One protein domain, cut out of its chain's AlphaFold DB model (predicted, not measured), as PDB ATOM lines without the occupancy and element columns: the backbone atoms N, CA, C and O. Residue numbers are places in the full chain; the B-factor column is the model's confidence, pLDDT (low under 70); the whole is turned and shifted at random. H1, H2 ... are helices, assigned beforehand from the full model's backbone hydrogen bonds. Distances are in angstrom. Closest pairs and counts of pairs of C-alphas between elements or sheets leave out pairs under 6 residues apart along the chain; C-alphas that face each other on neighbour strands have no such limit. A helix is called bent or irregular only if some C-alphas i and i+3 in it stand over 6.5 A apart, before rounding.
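This is residues 283 to 327 of the 368 residues of the protein "ATP-dependent Clp protease proteolytic subunit" of Albimonas pacifica (UniProt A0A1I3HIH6). One long helix, H1, has two short helices, H2 and H3, packed along its later part, while its first residues, 283 to 288, stick out free and make much of the length. H2 folds back beside H1, and H3 runs the same way as H1. The printed part has 45 residues, with helices H1, H2, H3 in that order and no named strand: all helix, compact, radius of gyration of the C-alphas 10.3 A, spans 32 by 16 by 14 A.

H1, residues 283 to 302, runs 28.9 A from C-alpha 283 at (12.378, 16.598, 55.808). H2, residues 306 to 313, spans 11.8 A and is irregular: C-alphas 307 and 310 are 7.1 A apart. H3, residues 319 to 327, spans 12.2 A to C-alpha 327 at (8.817, 24.416, 24.415).

H1, with residues 293 to 300 alone, touches H2 in a helical hairpin, a shallow tilt of 27 degrees, opposite ways; the closest C-alphas, Cys 300 and Pro 306, are 5.2 A apart. With residues 296 to 300 alone, H1 touches H3, closest C-alphas Cys 300 and Leu 326, 7.3 A, at a shallow tilt of 11 degrees. H2 and H3 are close but not clearly touching; their closest C-alphas, Phe 312 and Ile 322, are 7.2 A apart. Every O i to N i+4 pair is within hydrogen-bond range in H1 and H3; H2 has 2 of 4, and 3 of 5 O i to N i+3 pairs.

The C-alphas of Ala 283 and Arg 327, the two farthest apart, are 32.5 A apart. The printed part has no cut, and both links are tight. Mean pLDDT of the printed part is 70.7, with 17 residues under 70, among them 283 to 291.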
ATOM      1  N   ALA A 283      12.545  15.146  55.899       46.03
ATOM      2  CA  ALA A 283      12.378  16.598  55.808       46.03
ATOM      3  C   ALA A 283      12.982  17.183  54.514       46.03
ATOM      4  O   ALA A 283      12.368  18.022  53.844       46.03
ATOM      5  N   GLU A 284      14.160  16.702  54.103       46.47
ATOM      6  CA  GLU A 284      14.817  17.135  52.867       46.47
ATOM      7  C   GLU A 284      14.097  16.605  51.612       46.47
ATOM      8  O   GLU A 284      13.996  17.313  50.603       46.47
ATOM      9  N   ALA A 285      13.522  15.396  51.668       44.44
ATOM     10  CA  ALA A 285      12.695  14.847  50.593       44.44
ATOM     11  C   ALA A 285      11.403  15.657  50.392       44.44
ATOM     12  O   ALA A 285      11.052  15.992  49.256       44.44
ATOM     13  N   GLU A 286      10.733  16.051  51.476       48.09
ATOM     14  CA  GLU A 286       9.556  16.917  51.407       48.09
ATOM     15  C   GLU A 286       9.886  18.315  50.880       48.09
ATOM     16  O   GLU A 286       9.178  18.851  50.021       48.09
ATOM     17  N   LYS A 287      10.983  18.915  51.356       52.88
ATOM     18  CA  LYS A 287      11.469  20.212  50.869       52.88
ATOM     19  C   LYS A 287      11.763  20.159  49.370       52.88
ATOM     20  O   LYS A 287      11.369  21.062  48.630       52.88
ATOM     21  N   ARG A 288      12.383  19.074  48.896       57.50
ATOM     22  CA  ARG A 288      12.631  18.836  47.469       57.50
ATOM     23  C   ARG A 288      11.329  18.677  46.677       57.50
ATOM     24  O   ARG A 288      11.221  19.240  45.587       57.50
ATOM     25  N   ALA A 289      10.333  17.978  47.222       56.19
ATOM     26  CA  ALA A 289       9.020  17.818  46.593       56.19
ATOM     27  C   ALA A 289       8.261  19.155  46.476       56.19
ATOM     28  O   ALA A 289       7.728  19.463  45.407       56.19
ATOM     29  N   ARG A 290       8.283  19.983  47.532       55.44
ATOM     30  CA  ARG A 290       7.683  21.330  47.544       55.44
ATOM     31  C   ARG A 290       8.347  22.259  46.526       55.44
ATOM     32  O   ARG A 290       7.653  22.860  45.710       55.44
ATOM     33  N   ASN A 291       9.679  22.308  46.504       63.72
ATOM     34  CA  ASN A 291      10.425  23.139  45.553       63.72
ATOM     35  C   ASN A 291      10.148  22.735  44.098       63.72
ATOM     36  O   ASN A 291       9.915  23.596  43.249       63.72
ATOM     37  N   ARG A 292      10.092  21.425  43.821       75.25
ATOM     38  CA  ARG A 292       9.743  20.908  42.493       75.25
ATOM     39  C   ARG A 292       8.325  21.308  42.081       75.25
ATOM     40  O   ARG A 292       8.103  21.636  40.918       75.25
ATOM     41  N   ALA A 293       7.366  21.295  43.007       64.12
ATOM     42  CA  ALA A 293       5.989  21.651  42.693       64.12
ATOM     43  C   ALA A 293       5.833  23.126  42.291       64.12
ATOM     44  O   ALA A 293       5.152  23.422  41.306       64.12
ATOM     45  N   THR A 294       6.516  24.027  43.001       67.38
ATOM     46  CA  THR A 294       6.554  25.462  42.678       67.38
ATOM     47  C   THR A 294       7.179  25.707  41.307       67.38
ATOM     48  O   THR A 294       6.596  26.391  40.471       67.38
ATOM     49  N   GLU A 295       8.315  25.071  41.020       71.62
ATOM     50  CA  GLU A 295       9.021  25.282  39.754       71.62
ATOM     51  C   GLU A 295       8.213  24.785  38.537       71.62
ATOM     52  O   GLU A 295       8.209  25.408  37.472       71.62
ATOM     53  N   ILE A 296       7.470  23.683  38.691       69.44
ATOM     54  CA  ILE A 296       6.550  23.182  37.659       69.44
ATOM     55  C   ILE A 296       5.398  24.167  37.422       69.44
ATOM     56  O   ILE A 296       5.016  24.389  36.267       69.44
ATOM     57  N   ALA A 297       4.847  24.751  38.489       66.44
ATOM     58  CA  ALA A 297       3.770  25.730  38.393       66.44
ATOM     59  C   ALA A 297       4.221  26.988  37.633       66.44
ATOM     60  O   ALA A 297       3.568  27.368  36.658       66.44
ATOM     61  N   ASP A 298       5.381  27.541  37.993       68.69
ATOM     62  CA  ASP A 298       5.946  28.741  37.366       68.69
ATOM     63  C   ASP A 298       6.242  28.528  35.875       68.69
ATOM     64  O   ASP A 298       5.902  29.363  35.033       68.69
ATOM     65  N   LEU A 299       6.819  27.378  35.511       74.38
ATOM     66  CA  LEU A 299       7.109  27.053  34.111       74.38
ATOM     67  C   LEU A 299       5.838  26.904  33.273       74.38
ATOM     68  O   LEU A 299       5.781  27.371  32.134       74.38
ATOM     69  N   CYS A 300       4.811  26.258  33.823       73.50
ATOM     70  CA  CYS A 300       3.523  26.117  33.152       73.50
ATOM     71  C   CYS A 300       2.796  27.455  33.008       73.50
ATOM     72  O   CYS A 300       2.157  27.690  31.980       73.50
ATOM     73  N   GLU A 301       2.903  28.343  33.993       74.38
ATOM     74  CA  GLU A 301       2.329  29.684  33.923       74.38
ATOM     75  C   GLU A 301       3.060  30.556  32.893       74.38
ATOM     76  O   GLU A 301       2.410  31.159  32.035       74.38
ATOM     77  N   LEU A 302       4.398  30.524  32.876       73.94
ATOM     78  CA  LEU A 302       5.222  31.230  31.889       73.94
ATOM     79  C   LEU A 302       4.963  30.737  30.457       73.94
ATOM     80  O   LEU A 302       4.923  31.530  29.515       73.94
ATOM     81  N   ALA A 303       4.723  29.435  30.291       75.19
ATOM     82  CA  ALA A 303       4.342  28.834  29.014       75.19
ATOM     83  C   ALA A 303       2.871  29.094  28.623       75.19
ATOM     84  O   ALA A 303       2.443  28.710  27.532       75.19
ATOM     85  N   GLY A 304       2.071  29.734  29.487       76.75
ATOM     86  CA  GLY A 304       0.647  29.989  29.252       76.75
ATOM     87  C   GLY A 304      -0.216  28.722  29.254       76.75
ATOM     88  O   GLY A 304      -1.261  28.689  28.601       76.75
ATOM     89  N   ARG A 305       0.225  27.675  29.962       76.00
ATOM     90  CA  ARG A 305      -0.381  26.334  30.024       76.00
ATOM     91  C   ARG A 305      -0.620  25.864  31.470       76.00
ATOM     92  O   ARG A 305      -0.137  24.799  31.863       76.00
ATOM     93  N   PRO A 306      -1.398  26.611  32.276       70.12
ATOM     94  CA  PRO A 306      -1.683  26.237  33.665       70.12
ATOM     95  C   PRO A 306      -2.472  24.920  33.785       70.12
ATOM     96  O   PRO A 306      -2.458  24.277  34.830       70.12
ATOM     97  N   ASP A 307      -3.126  24.475  32.707       77.94
ATOM     98  CA  ASP A 307      -3.818  23.186  32.613       77.94
ATOM     99  C   ASP A 307      -2.882  21.981  32.792       77.94
ATOM    100  O   ASP A 307      -3.323  20.913  33.219       77.94
ATOM    101  N   ARG A 308      -1.584  22.144  32.504       73.88
ATOM    102  CA  ARG A 308      -0.610  21.046  32.539       73.88
ATOM    103  C   ARG A 308       0.025  20.811  33.906       73.88
ATOM    104  O   ARG A 308       0.618  19.753  34.101       73.88
ATOM    105  N   ILE A 309      -0.153  21.730  34.858       69.38
ATOM    106  CA  ILE A 309       0.461  21.673  36.196       69.38
ATOM    107  C   ILE A 309       0.149  20.338  36.878       69.38
ATOM    108  O   ILE A 309       1.054  19.606  37.263       69.38
ATOM    109  N   ARG A 310      -1.133  19.956  36.945       66.88
ATOM    110  CA  ARG A 310      -1.559  18.708  37.600       66.88
ATOM    111  C   ARG A 310      -0.956  17.459  36.945       66.88
ATOM    112  O   ARG A 310      -0.600  16.523  37.651       66.88
ATOM    113  N   ALA A 311      -0.832  17.449  35.619       73.62
ATOM    114  CA  ALA A 311      -0.259  16.321  34.889       73.62
ATOM    115  C   ALA A 311       1.254  16.191  35.121       73.62
ATOM    116  O   ALA A 311       1.751  15.079  35.246       73.62
ATOM    117  N   PHE A 312       1.982  17.309  35.221       77.19
ATOM    118  CA  PHE A 312       3.421  17.282  35.487       77.19
ATOM    119  C   PHE A 312       3.759  16.971  36.945       77.19
ATOM    120  O   PHE A 312       4.707  16.226  37.189       77.19
ATOM    121  N   LEU A 313       2.955  17.450  37.902       71.75
ATOM    122  CA  LEU A 313       3.097  17.097  39.318       71.75
ATOM    123  C   LEU A 313       2.907  15.594  39.561       71.75
ATOM    124  O   LEU A 313       3.655  15.012  40.335       71.75
ATOM    125  N   ALA A 314       1.955  14.971  38.860       69.56
ATOM    126  CA  ALA A 314       1.708  13.531  38.928       69.56
ATOM    127  C   ALA A 314       2.692  12.688  38.095       69.56
ATOM    128  O   ALA A 314       2.614  11.464  38.117       69.56
ATOM    129  N   SER A 315       3.588  13.324  37.331       76.12
ATOM    130  CA  SER A 315       4.571  12.627  36.503       76.12
ATOM    131  C   SER A 315       5.935  12.568  37.184       76.12
ATOM    132  O   SER A 315       6.360  13.530  37.826       76.12
ATOM    133  N   GLU A 316       6.673  11.488  36.943       78.88
ATOM    134  CA  GLU A 316       8.075  11.339  37.370       78.88
ATOM    135  C   GLU A 316       9.069  12.054  36.437       78.88
ATOM    136  O   GLU A 316      10.277  11.866  36.534       78.88
ATOM    137  N   LYS A 317       8.574  12.906  35.527       78.44
ATOM    138  CA  LYS A 317       9.412  13.629  34.565       78.44
ATOM    139  C   LYS A 317      10.383  14.582  35.258       78.44
ATOM    140  O   LYS A 317      10.046  15.266  36.230       78.44
ATOM    141  N   THR A 318      11.580  14.683  34.707       87.00
ATOM    142  CA  THR A 318      12.594  15.658  35.108       87.00
ATOM    143  C   THR A 318      12.197  17.076  34.681       87.00
ATOM    144  O   THR A 318      11.410  17.281  33.753       87.00
ATOM    145  N   MET A 319      12.765  18.092  35.336       78.81
ATOM    146  CA  MET A 319      12.497  19.494  34.982       78.81
ATOM    147  C   MET A 319      12.931  19.834  33.548       78.81
ATOM    148  O   MET A 319      12.324  20.689  32.905       78.81
ATOM    149  N   GLU A 320      13.946  19.151  33.013       83.62
ATOM    150  CA  GLU A 320      14.400  19.334  31.632       83.62
ATOM    151  C   GLU A 320      13.394  18.796  30.613       83.62
ATOM    152  O   GLU A 320      13.094  19.484  29.634       83.62
ATOM    153  N   GLU A 321      12.808  17.626  30.876       83.50
ATOM    154  CA  GLU A 321      11.745  17.045  30.049       83.50
ATOM    155  C   GLU A 321      10.490  17.919  30.067       83.50
ATOM    156  O   GLU A 321       9.915  18.201  29.016       83.50
ATOM    157  N   ILE A 322      10.108  18.435  31.241       83.50
ATOM    158  CA  ILE A 322       8.973  19.358  31.386       83.50
ATOM    159  C   ILE A 322       9.225  20.645  30.586       83.50
ATOM    160  O   ILE A 322       8.358  21.086  29.827       83.50
ATOM    161  N   ARG A 323      10.429  21.229  30.673       83.06
ATOM    162  CA  ARG A 323      10.816  22.413  29.880       83.06
ATOM    163  C   ARG A 323      10.853  22.120  28.379       83.06
ATOM    164  O   ARG A 323      10.460  22.970  27.583       83.06
ATOM    165  N   ALA A 324      11.337  20.954  27.960       83.56
ATOM    166  CA  ALA A 324      11.345  20.547  26.554       83.56
ATOM    167  C   ALA A 324       9.919  20.399  26.005       83.56
ATOM    168  O   ALA A 324       9.609  20.911  24.929       83.56
ATOM    169  N   GLU A 325       9.025  19.792  26.780       82.06
ATOM    170  CA  GLU A 325       7.642  19.562  26.381       82.06
ATOM    171  C   GLU A 325       6.811  20.852  26.347       82.06
ATOM    172  O   GLU A 325       5.972  21.041  25.464       82.06
ATOM    173  N   LEU A 326       7.081  21.782  27.267       80.25
ATOM    174  CA  LEU A 326       6.491  23.120  27.246       80.25
ATOM    175  C   LEU A 326       7.018  23.979  26.083       80.25
ATOM    176  O   LEU A 326       6.269  24.808  25.574       80.25
ATOM    177  N   ARG A 327       8.257  23.757  25.615       76.44
ATOM    178  CA  ARG A 327       8.817  24.416  24.415       76.44
ATOM    179  C   ARG A 327       8.255  23.862  23.100       76.44
ATOM    180  O   ARG A 327       8.125  24.619  22.144       76.44
TER     181      ARG A 327